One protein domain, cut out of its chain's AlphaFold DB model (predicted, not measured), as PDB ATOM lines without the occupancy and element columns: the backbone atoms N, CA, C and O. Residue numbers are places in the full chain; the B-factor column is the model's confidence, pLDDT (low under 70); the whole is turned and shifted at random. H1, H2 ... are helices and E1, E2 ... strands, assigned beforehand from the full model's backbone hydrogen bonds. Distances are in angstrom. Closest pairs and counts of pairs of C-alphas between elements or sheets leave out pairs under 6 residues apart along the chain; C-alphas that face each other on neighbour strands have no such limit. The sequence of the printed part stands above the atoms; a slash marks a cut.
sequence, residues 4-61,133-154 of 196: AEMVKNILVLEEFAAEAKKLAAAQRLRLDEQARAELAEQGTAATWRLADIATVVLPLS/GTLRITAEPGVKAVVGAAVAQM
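AT A GLANCE: This is residues 4 to 61 and 133 to 154 of the 196 residues of an uncharacterized protein of Micromonosporaceae bacterium (UniProt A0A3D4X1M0). One long helix, H1, makes the rod's length, and a small three-stranded sheet sits beside its later part; residues 4 to 27 of H1 stick out. A short helix, H2, leads off from the sheet, residues 148 to 154 standing free. The printed part has 80 residues, mostly helix, in the order H1 E1 E2 E3 H2; the antiparallel sheet runs E1 E2 E3. It is loose, with a radius of gyration of the C-alphas of 16.8 A, spanning 57 by 24 by 19 A.

IN THESE COORDINATES: Find C-alpha 4 at (-51.596, -48.169, 133.100); from there H1, residues 4 to 42, runs 56.8 A. Next come E1, 47 to 50, E2, 54 to 57, and E3, 136 to 139. H2, 143 to 154, runs 16.2 A to C-alpha 154 at (-40.094, -34.996, 117.686).

HOW THE PARTS SIT: Look at the hairpin E1 and E2: N 48 and O 56 are 2.9 A apart. E2 and E3 are antiparallel at 165 degrees, with N 55 and O 138 2.9 A apart. H1 only grazes the sheet, with residues 28 to 38. H2 is not on it, and H1 and H2 are apart. In both helices every O i to N i+4 pair is within hydrogen-bond range.

THE WHOLE: Residues 62 to 132 are cut out; C-alphas 61 and 133 are 6.5 A apart. No printed residue is under pLDDT 70.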
ATOM      1  N   ALA A   4     -51.168 -49.500 132.678       88.44
ATOM      2  CA  ALA A   4     -51.596 -48.169 133.100       88.44
ATOM      3  C   ALA A   4     -50.773 -47.057 132.425       88.44
ATOM      4  O   ALA A   4     -51.337 -46.076 131.948       88.44
ATOM      5  N   GLU A   5     -49.453 -47.239 132.313       80.56
ATOM      6  CA  GLU A   5     -48.569 -46.307 131.597       80.56
ATOM      7  C   GLU A   5     -48.896 -46.240 130.102       80.56
ATOM      8  O   GLU A   5     -48.934 -45.153 129.532       80.56
ATOM      9  N   MET A   6     -49.193 -47.383 129.469       75.50
ATOM     10  CA  MET A   6     -49.621 -47.417 128.066       75.50
ATOM     11  C   MET A   6     -50.912 -46.622 127.842       75.50
ATOM     12  O   MET A   6     -50.968 -45.806 126.928       75.50
ATOM     13  N   VAL A   7     -51.930 -46.817 128.688       85.94
ATOM     14  CA  VAL A   7     -53.207 -46.089 128.581       85.94
ATOM     15  C   VAL A   7     -53.008 -44.587 128.793       85.94
ATOM     16  O   VAL A   7     -53.525 -43.793 128.011       85.94
ATOM     17  N   LYS A   8     -52.212 -44.184 129.793       83.12
ATOM     18  CA  LYS A   8     -51.878 -42.771 130.023       83.12
ATOM     19  C   LYS A   8     -51.221 -42.140 128.792       83.12
ATOM     20  O   LYS A   8     -51.603 -41.044 128.395       83.12
ATOM     21  N   ASN A   9     -50.271 -42.839 128.172       77.75
ATOM     22  CA  ASN A   9     -49.591 -42.347 126.976       77.75
ATOM     23  C   ASN A   9     -50.543 -42.210 125.784       77.75
ATOM     24  O   ASN A   9     -50.448 -41.230 125.052       77.75
ATOM     25  N   ILE A  10     -51.475 -43.152 125.604       83.25
ATOM     26  CA  ILE A  10     -52.491 -43.072 124.545       83.25
ATOM     27  C   ILE A  10     -53.352 -41.816 124.720       83.25
ATOM     28  O   ILE A  10     -53.475 -41.044 123.777       83.25
ATOM     29  N   LEU A  11     -53.874 -41.568 125.926       86.81
ATOM     30  CA  LEU A  11     -54.737 -40.410 126.189       86.81
ATOM     31  C   LEU A  11     -54.022 -39.074 125.936       86.81
ATOM     32  O   LEU A  11     -54.590 -38.178 125.318       86.81
ATOM     33  N   VAL A  12     -52.754 -38.956 126.346       83.88
ATOM     34  CA  VAL A  12     -51.939 -37.755 126.084       83.88
ATOM     35  C   VAL A  12     -51.721 -37.547 124.581       83.88
ATOM     36  O   VAL A  12     -51.795 -36.421 124.091       83.88
ATOM     37  N   LEU A  13     -51.469 -38.621 123.825       81.94
ATOM     38  CA  LEU A  13     -51.304 -38.535 122.371       81.94
ATOM     39  C   LEU A  13     -52.610 -38.147 121.661       81.94
ATOM     40  O   LEU A  13     -52.566 -37.399 120.684       81.94
ATOM     41  N   GLU A  14     -53.759 -38.622 122.144       86.69
ATOM     42  CA  GLU A  14     -55.074 -38.235 121.619       86.69
ATOM     43  C   GLU A  14     -55.369 -36.749 121.853       86.69
ATOM     44  O   GLU A  14     -55.820 -36.060 120.932       86.69
ATOM     45  N   GLU A  15     -55.062 -36.232 123.044       89.12
ATOM     46  CA  GLU A  15     -55.216 -34.811 123.370       89.12
ATOM     47  C   GLU A  15     -54.316 -33.935 122.489       89.12
ATOM     48  O   GLU A  15     -54.794 -33.001 121.839       89.12
ATOM     49  N   PHE A  16     -53.040 -34.306 122.346       85.31
ATOM     50  CA  PHE A  16     -52.110 -33.609 121.460       85.31
ATOM     51  C   PHE A  16     -52.589 -33.607 119.999       85.31
ATOM     52  O   PHE A  16     -52.518 -32.588 119.308       85.31
ATOM     53  N   ALA A  17     -53.128 -34.730 119.513       82.06
ATOM     54  CA  ALA A  17     -53.690 -34.813 118.168       82.06
ATOM     55  C   ALA A  17     -54.915 -33.896 117.989       82.06
ATOM     56  O   ALA A  17     -55.076 -33.274 116.932       82.06
ATOM     57  N   ALA A  18     -55.769 -33.781 119.010       87.25
ATOM     58  CA  ALA A  18     -56.920 -32.885 118.993       87.25
ATOM     59  C   ALA A  18     -56.496 -31.405 118.948       87.25
ATOM     60  O   ALA A  18     -57.019 -30.638 118.130       87.25
ATOM     61  N   GLU A  19     -55.509 -31.011 119.756       86.88
ATOM     62  CA  GLU A  19     -54.945 -29.658 119.741       86.88
ATOM     63  C   GLU A  19     -54.273 -29.328 118.405       86.88
ATOM     64  O   GLU A  19     -54.559 -28.286 117.805       86.88
ATOM     65  N   ALA A  20     -53.455 -30.243 117.879       85.81
ATOM     66  CA  ALA A  20     -52.807 -30.084 116.580       85.81
ATOM     67  C   ALA A  20     -53.839 -29.887 115.457       85.81
ATOM     68  O   ALA A  20     -53.672 -29.021 114.594       85.81
ATOM     69  N   LYS A  21     -54.953 -30.630 115.490       88.25
ATOM     70  CA  LYS A  21     -56.060 -30.470 114.535       88.25
ATOM     71  C   LYS A  21     -56.727 -29.097 114.650       88.25
ATOM     72  O   LYS A  21     -57.024 -28.482 113.623       88.25
ATOM     73  N   LYS A  22     -56.948 -28.600 115.870       89.44
ATOM     74  CA  LYS A  22     -57.512 -27.261 116.113       89.44
ATOM     75  C   LYS A  22     -56.587 -26.165 115.579       89.44
ATOM     76  O   LYS A  22     -57.051 -25.265 114.878       89.44
ATOM     77  N   LEU A  23     -55.288 -26.266 115.854       90.56
ATOM     78  CA  LEU A  23     -54.282 -25.335 115.342       90.56
ATOM     79  C   LEU A  23     -54.213 -25.361 113.812       90.56
ATOM     80  O   LEU A  23     -54.232 -24.304 113.184       90.56
ATOM     81  N   ALA A  24     -54.214 -26.547 113.197       88.12
ATOM     82  CA  ALA A  24     -54.222 -26.683 111.742       88.12
ATOM     83  C   ALA A  24     -55.459 -26.026 111.101       88.12
ATOM     84  O   ALA A  24     -55.343 -25.380 110.058       88.12
ATOM     85  N   ALA A  25     -56.636 -26.141 111.727       85.88
ATOM     86  CA  ALA A  25     -57.849 -25.474 111.258       85.88
ATOM     87  C   ALA A  25     -57.729 -23.941 111.323       85.88
ATOM     88  O   ALA A  25     -58.054 -23.265 110.348       85.88
ATOM     89  N   ALA A  26     -57.206 -23.397 112.427       89.75
ATOM     90  CA  ALA A  26     -56.975 -21.959 112.574       89.75
ATOM     91  C   ALA A  26     -55.965 -21.426 111.540       89.75
ATOM     92  O   ALA A  26     -56.201 -20.394 110.915       89.75
ATOM     93  N   GLN A  27     -54.875 -22.162 111.296       90.75
ATOM     94  CA  GLN A  27     -53.891 -21.798 110.271       90.75
ATOM     95  C   GLN A  27     -54.486 -21.834 108.862       90.75
ATOM     96  O   GLN A  27     -54.183 -20.973 108.040       90.75
ATOM     97  N   ARG A  28     -55.382 -22.787 108.579       88.75
ATOM     98  CA  ARG A  28     -56.069 -22.852 107.285       88.75
ATOM     99  C   ARG A  28     -56.964 -21.639 107.039       88.75
ATOM    100  O   ARG A  28     -56.983 -21.145 105.918       88.75
ATOM    101  N   LEU A  29     -57.677 -21.165 108.061       88.44
ATOM    102  CA  LEU A  29     -58.491 -19.949 107.958       88.44
ATOM    103  C   LEU A  29     -57.621 -18.725 107.669       88.44
ATOM    104  O   LEU A  29     -57.906 -17.979 106.740       88.44
ATOM    105  N   ARG A  30     -56.504 -18.583 108.389       90.38
ATOM    106  CA  ARG A  30     -55.547 -17.495 108.158       90.38
ATOM    107  C   ARG A  30     -54.961 -17.517 106.742       90.38
ATOM    108  O   ARG A  30     -54.831 -16.467 106.123       90.38
ATOM    109  N   LEU A  31     -54.630 -18.700 106.219       90.75
ATOM    110  CA  LEU A  31     -54.165 -18.853 104.836       90.75
ATOM    111  C   LEU A  31     -55.251 -18.486 103.815       90.75
ATOM    112  O   LEU A  31     -54.936 -17.898 102.788       90.75
ATOM    113  N   ASP A  32     -56.517 -18.816 104.081       87.62
ATOM    114  CA  ASP A  32     -57.640 -18.438 103.212       87.62
ATOM    115  C   ASP A  32     -57.825 -16.912 103.181       87.62
ATOM    116  O   ASP A  32     -57.956 -16.329 102.105       87.62
ATOM    117  N   GLU A  33     -57.746 -16.249 104.337       89.12
ATOM    118  CA  GLU A  33     -57.788 -14.785 104.444       89.12
ATOM    119  C   GLU A  33     -56.637 -14.122 103.675       89.12
ATOM    120  O   GLU A  33     -56.870 -13.195 102.900       89.12
ATOM    121  N   GLN A  34     -55.410 -14.630 103.829       90.44
ATOM    122  CA  GLN A  34     -54.242 -14.135 103.094       90.44
ATOM    123  C   GLN A  34     -54.390 -14.324 101.583       90.44
ATOM    124  O   GLN A  34     -54.130 -13.393 100.826       90.44
ATOM    125  N   ALA A  35     -54.868 -15.490 101.140       89.44
ATOM    126  CA  ALA A  35     -55.068 -15.771  99.722       89.44
ATOM    127  C   ALA A  35     -56.108 -14.827  99.097       89.44
ATOM    128  O   ALA A  35     -55.950 -14.384  97.959       89.44
ATOM    129  N   ARG A  36     -57.176 -14.501  99.838       88.25
ATOM    130  CA  ARG A  36     -58.197 -13.540  99.394       88.25
ATOM    131  C   ARG A  36     -57.683 -12.105  99.384       88.25
ATOM    132  O   ARG A  36     -58.041 -11.362  98.475       88.25
ATOM    133  N   ALA A  37     -56.870 -11.720 100.365       89.25
ATOM    134  CA  ALA A  37     -56.234 -10.407 100.387       89.25
ATOM    135  C   ALA A  37     -55.299 -10.228  99.180       89.25
ATOM    136  O   ALA A  37     -55.402  -9.226  98.481       89.25
ATOM    137  N   GLU A  38     -54.478 -11.238  98.873       90.19
ATOM    138  CA  GLU A  38     -53.591 -11.249  97.701       90.19
ATOM    139  C   GLU A  38     -54.386 -11.152  96.389       90.19
ATOM    140  O   GLU A  38     -54.049 -10.348  95.521       90.19
ATOM    141  N   LEU A  39     -55.499 -11.887  96.270       89.75
ATOM    142  CA  LEU A  39     -56.403 -11.777  95.121       89.75
ATOM    143  C   LEU A  39     -56.991 -10.365  94.976       89.75
ATOM    144  O   LEU A  39     -57.089  -9.861  93.860       89.75
ATOM    145  N   ALA A  40     -57.396  -9.736  96.080       87.50
ATOM    146  CA  ALA A  40     -57.972  -8.394  96.062       87.50
ATOM    147  C   ALA A  40     -56.936  -7.317  95.695       87.50
ATOM    148  O   ALA A  40     -57.273  -6.360  95.004       87.50
ATOM    149  N   GLU A  41     -55.689  -7.480  96.139       91.06
ATOM    150  CA  GLU A  41     -54.597  -6.539  95.878       91.06
ATOM    151  C   GLU A  41     -54.016  -6.695  94.466       91.06
ATOM    152  O   GLU A  41     -53.796  -5.707  93.769       91.06
ATOM    153  N   GLN A  42     -53.780  -7.933  94.026       91.00
ATOM    154  CA  GLN A  42     -53.032  -8.232  92.800       91.00
ATOM    155  C   GLN A  42     -53.926  -8.639  91.623       91.00
ATOM    156  O   GLN A  42     -53.438  -8.817  90.506       91.00
ATOM    157  N   GLY A  43     -55.223  -8.867  91.857       83.88
ATOM    158  CA  GLY A  43     -56.166  -9.351  90.843       83.88
ATOM    159  C   GLY A  43     -55.862 -10.762  90.320       83.88
ATOM    160  O   GLY A  43     -56.500 -11.216  89.373       83.88
ATOM    161  N   THR A  44     -54.895 -11.460  90.919       84.00
ATOM    162  CA  THR A  44     -54.421 -12.779  90.488       84.00
ATOM    163  C   THR A  44     -54.667 -13.801  91.590       84.00
ATOM    164  O   THR A  44     -54.506 -13.516  92.772       84.00
ATOM    165  N   ALA A  45     -55.081 -15.012  91.214       84.44
ATOM    166  CA  ALA A  45     -55.313 -16.089  92.168       84.44
ATOM    167  C   ALA A  45     -54.011 -16.520  92.858       84.44
ATOM    168  O   ALA A  45     -53.085 -16.990  92.190       84.44
ATOM    169  N   ALA A  46     -53.978 -16.439  94.191       86.62
ATOM    170  CA  ALA A  46     -52.839 -16.885  94.982       86.62
ATOM    171  C   ALA A  46     -52.504 -18.358  94.685       86.62
ATOM    172  O   ALA A  46     -53.348 -19.260  94.800       86.62
ATOM    173  N   THR A  47     -51.253 -18.592  94.292       90.00
ATOM    174  CA  THR A  47     -50.692 -19.922  94.044       90.00
ATOM    175  C   THR A  47     -49.341 -20.015  94.734       90.00
ATOM    176  O   THR A  47     -48.350 -19.474  94.250       90.00
ATOM    177  N   TRP A  48     -49.282 -20.737  95.852       91.25
ATOM    178  CA  TRP A  48     -48.050 -20.920  96.614       91.25
ATOM    179  C   TRP A  48     -47.525 -22.343  96.445       91.25
ATOM    180  O   TRP A  48     -48.250 -23.329  96.618       91.25
ATOM    181  N   ARG A  49     -46.242 -22.453  96.103       88.12
ATOM    182  CA  ARG A  49     -45.530 -23.725  95.977       88.12
ATOM    183  C   ARG A  49     -44.587 -23.876  97.159       88.12
ATOM    184  O   ARG A  49     -43.668 -23.081  97.322       88.12
ATOM    185  N   LEU A  50     -44.813 -24.907  97.962       85.19
ATOM    186  CA  LEU A  50     -43.891 -25.348  98.993       85.19
ATOM    187  C   LEU A  50     -43.167 -26.566  98.432       85.19
ATOM    188  O   LEU A  50     -43.768 -27.638  98.320       85.19
ATOM    189  N   ALA A  51     -41.909 -26.370  98.031       81.06
ATOM    190  CA  ALA A  51     -41.077 -27.425  97.458       81.06
ATOM    191  C   ALA A  51     -41.121 -28.680  98.342       81.06
ATOM    192  O   ALA A  51     -41.024 -28.577  99.564       81.06
ATOM    193  N   ASP A  52     -41.345 -29.834  97.712       76.94
ATOM    194  CA  ASP A  52     -41.406 -31.165  98.336       76.94
ATOM    195  C   ASP A  52     -42.494 -31.363  99.408       76.94
ATOM    196  O   ASP A  52     -42.568 -32.416 100.044       76.94
ATOM    197  N   ILE A  53     -43.368 -30.368  99.608       79.44
ATOM    198  CA  ILE A  53     -44.360 -30.365 100.685       79.44
ATOM    199  C   ILE A  53     -45.775 -30.250 100.129       79.44
ATOM    200  O   ILE A  53     -46.611 -31.130 100.328       79.44
ATOM    201  N   ALA A  54     -46.109 -29.145  99.472       85.00
ATOM    202  CA  ALA A  54     -47.482 -28.924  99.054       85.00
ATOM    203  C   ALA A  54     -47.604 -27.830  98.009       85.00
ATOM    204  O   ALA A  54     -46.827 -26.881  97.944       85.00
ATOM    205  N   THR A  55     -48.693 -27.919  97.267       88.81
ATOM    206  CA  THR A  55     -49.181 -26.842  96.424       88.81
ATOM    207  C   THR A  55     -50.475 -26.297  97.019       88.81
ATOM    208  O   THR A  55     -51.433 -27.046  97.238       88.81
ATOM    209  N   VAL A  56     -50.505 -24.990  97.275       88.06
ATOM    210  CA  VAL A  56     -51.678 -24.264  97.766       88.06
ATOM    211  C   VAL A  56     -52.217 -23.400  96.636       88.06
ATOM    212  O   VAL A  56     -51.483 -22.607  96.054       88.06
ATOM    213  N   VAL A  57     -53.495 -23.575  96.310       88.25
ATOM    214  CA  VAL A  57     -54.166 -22.834  95.237       88.25
ATOM    215  C   VAL A  57     -55.480 -22.293  95.767       88.25
ATOM    216  O   VAL A  57     -56.266 -23.044  96.355       88.25
ATOM    217  N   LEU A  58     -55.743 -21.012  95.517       87.94
ATOM    218  CA  LEU A  58     -57.076 -20.437  95.642       87.94
ATOM    219  C   LEU A  58     -57.812 -20.598  94.301       87.94
ATOM    220  O   LEU A  58     -57.524 -19.866  93.355       87.94
ATOM    221  N   PRO A  59     -58.730 -21.570  94.155       82.50
ATOM    222  CA  PRO A  59     -59.442 -21.747  92.899       82.50
ATOM    223  C   PRO A  59     -60.413 -20.584  92.686       82.50
ATOM    224  O   PRO A  59     -61.251 -20.306  93.542       82.50
ATOM    225  N   LEU A  60     -60.344 -19.942  91.525       82.56
ATOM    226  CA  LEU A  60     -61.366 -18.992  91.097       82.56
ATOM    227  C   LEU A  60     -62.486 -19.731  90.373       82.56
ATOM    228  O   LEU A  60     -62.230 -20.653  89.589       82.56
ATOM    229  N   SER A  61     -63.732 -19.317  90.609       75.00
ATOM    230  CA  SER A  61     -64.823 -19.720  89.732       75.00
ATOM    231  C   SER A  61     -64.519 -19.235  88.316       75.00
ATOM    232  O   SER A  61     -64.178 -18.070  88.090       75.00
ATOM    233  N   GLY A 133     -63.228 -19.608  95.432       73.31
ATOM    234  CA  GLY A 133     -63.664 -20.846  96.065       73.31
ATOM    235  C   GLY A 133     -62.902 -21.119  97.364       73.31
ATOM    236  O   GLY A 133     -62.078 -20.327  97.812       73.31
ATOM    237  N   THR A 134     -63.152 -22.275  97.977       77.19
ATOM    238  CA  THR A 134     -62.410 -22.703  99.173       77.19
ATOM    239  C   THR A 134     -60.950 -23.015  98.833       77.19
ATOM    240  O   THR A 134     -60.690 -23.771  97.892       77.19
ATOM    241  N   LEU A 135     -60.003 -22.507  99.635       82.88
ATOM    242  CA  LEU A 135     -58.572 -22.802  99.505       82.88
ATOM    243  C   LEU A 135     -58.298 -24.311  99.410       82.88
ATOM    244  O   LEU A 135     -58.671 -25.101 100.296       82.88
ATOM    245  N   ARG A 136     -57.588 -24.714  98.352       80.06
ATOM    246  CA  ARG A 136     -57.190 -26.102  98.113       80.06
ATOM    247  C   ARG A 136     -55.711 -26.282  98.431       80.06
ATOM    248  O   ARG A 136     -54.854 -25.646  97.830       80.06
ATOM    249  N   ILE A 137     -55.423 -27.209  99.340       84.81
ATOM    250  CA  ILE A 137     -54.064 -27.631  99.690       84.81
ATOM    251  C   ILE A 137     -53.889 -29.054  99.170       84.81
ATOM    252  O   ILE A 137     -54.649 -29.946  99.556       84.81
ATOM    253  N   THR A 138     -52.919 -29.261  98.285       84.50
ATOM    254  CA  THR A 138     -52.591 -30.572  97.717       84.50
ATOM    255  C   THR A 138     -51.188 -30.954  98.161       84.50
ATOM    256  O   THR A 138     -50.239 -30.243  97.846       84.50
ATOM    257  N   ALA A 139     -51.065 -32.043  98.920       82.38
ATOM    258  CA  ALA A 139     -49.770 -32.555  99.359       82.38
ATOM    259  C   ALA A 139     -49.045 -33.252  98.198       82.38
ATOM    260  O   ALA A 139     -49.678 -33.987  97.437       82.38
ATOM    261  N   GLU A 140     -47.734 -33.047  98.089       84.19
ATOM    262  CA  GLU A 140     -46.906 -33.720  97.084       84.19
ATOM    263  C   GLU A 140     -46.685 -35.214  97.425       84.19
ATOM    264  O   GLU A 140     -46.747 -35.625  98.597       84.19
ATOM    265  N   PRO A 141     -46.415 -36.075  96.426       72.75
ATOM    266  CA  PRO A 141     -46.001 -37.453  96.669       72.75
ATOM    267  C   PRO A 141     -44.690 -37.487  97.473       72.75
ATOM    268  O   PRO A 141     -43.677 -36.965  97.031       72.75
ATOM    269  N   GLY A 142     -44.700 -38.104  98.659       74.38
ATOM    270  CA  GLY A 142     -43.515 -38.206  99.533       74.38
ATOM    271  C   GLY A 142     -43.616 -37.428 100.847       74.38
ATOM    272  O   GLY A 142     -42.908 -37.743 101.801       74.38
ATOM    273  N   VAL A 143     -44.590 -36.524 100.974       82.38
ATOM    274  CA  VAL A 143     -44.828 -35.734 102.198       82.38
ATOM    275  C   VAL A 143     -45.009 -36.602 103.431       82.38
ATOM    276  O   VAL A 143     -44.508 -36.275 104.499       82.38
ATOM    277  N   LYS A 144     -45.694 -37.743 103.300       76.75
ATOM    278  CA  LYS A 144     -45.883 -38.669 104.425       76.75
ATOM    279  C   LYS A 144     -44.558 -39.189 104.982       76.75
ATOM    280  O   LYS A 144     -44.475 -39.398 106.185       76.75
ATOM    281  N   ALA A 145     -43.545 -39.385 104.139       78.38
ATOM    282  CA  ALA A 145     -42.227 -39.825 104.584       78.38
ATOM    283  C   ALA A 145     -41.483 -38.692 105.302       78.38
ATOM    284  O   ALA A 145     -40.938 -38.913 106.379       78.38
ATOM    285  N   VAL A 146     -41.537 -37.471 104.762       77.81
ATOM    286  CA  VAL A 146     -40.912 -36.282 105.367       77.81
ATOM    287  C   VAL A 146     -41.565 -35.933 106.709       77.81
ATOM    288  O   VAL A 146     -40.884 -35.799 107.722       77.81
ATOM    289  N   VAL A 147     -42.898 -35.861 106.744       80.44
ATOM    290  CA  VAL A 147     -43.672 -35.608 107.968       80.44
ATOM    291  C   VAL A 147     -43.506 -36.760 108.951       80.44
ATOM    292  O   VAL A 147     -43.326 -36.518 110.138       80.44
ATOM    293  N   GLY A 148     -43.515 -38.008 108.479       77.00
ATOM    294  CA  GLY A 148     -43.285 -39.181 109.320       77.00
ATOM    295  C   GLY A 148     -41.918 -39.151 110.003       77.00
ATOM    296  O   GLY A 148     -41.839 -39.402 111.201       77.00
ATOM    297  N   ALA A 149     -40.860 -38.779 109.276       78.50
ATOM    298  CA  ALA A 149     -39.518 -38.625 109.832       78.50
ATOM    299  C   ALA A 149     -39.446 -37.483 110.860       78.50
ATOM    300  O   ALA A 149     -38.915 -37.680 111.951       78.50
ATOM    301  N   ALA A 150     -40.038 -36.324 110.554       77.50
ATOM    302  CA  ALA A 150     -40.083 -35.190 111.477       77.50
ATOM    303  C   ALA A 150     -40.863 -35.522 112.760       77.50
ATOM    304  O   ALA A 150     -40.392 -35.260 113.865       77.50
ATOM    305  N   VAL A 151     -42.028 -36.165 112.634       80.88
ATOM    306  CA  VAL A 151     -42.841 -36.600 113.780       80.88
ATOM    307  C   VAL A 151     -42.107 -37.657 114.599       80.88
ATOM    308  O   VAL A 151     -42.095 -37.565 115.822       80.88
ATOM    309  N   ALA A 152     -41.447 -38.627 113.961       77.94
ATOM    310  CA  ALA A 152     -40.645 -39.628 114.663       77.94
ATOM    311  C   ALA A 152     -39.484 -38.992 115.443       77.94
ATOM    312  O   ALA A 152     -39.223 -39.383 116.579       77.94
ATOM    313  N   GLN A 153     -38.828 -37.977 114.877       76.75
ATOM    314  CA  GLN A 153     -37.773 -37.228 115.556       76.75
ATOM    315  C   GLN A 153     -38.318 -36.445 116.760       76.75
ATOM    316  O   GLN A 153     -37.752 -36.536 117.850       76.75
ATOM    317  N   MET A 154     -39.446 -35.743 116.599       74.38
ATOM    318  CA  MET A 154     -40.094 -34.996 117.686       74.38
ATOM    319  C   MET A 154     -40.583 -35.920 118.807       74.38
ATOM    320  O   MET A 154     -40.355 -35.638 119.986       74.38
TER     321      MET A 154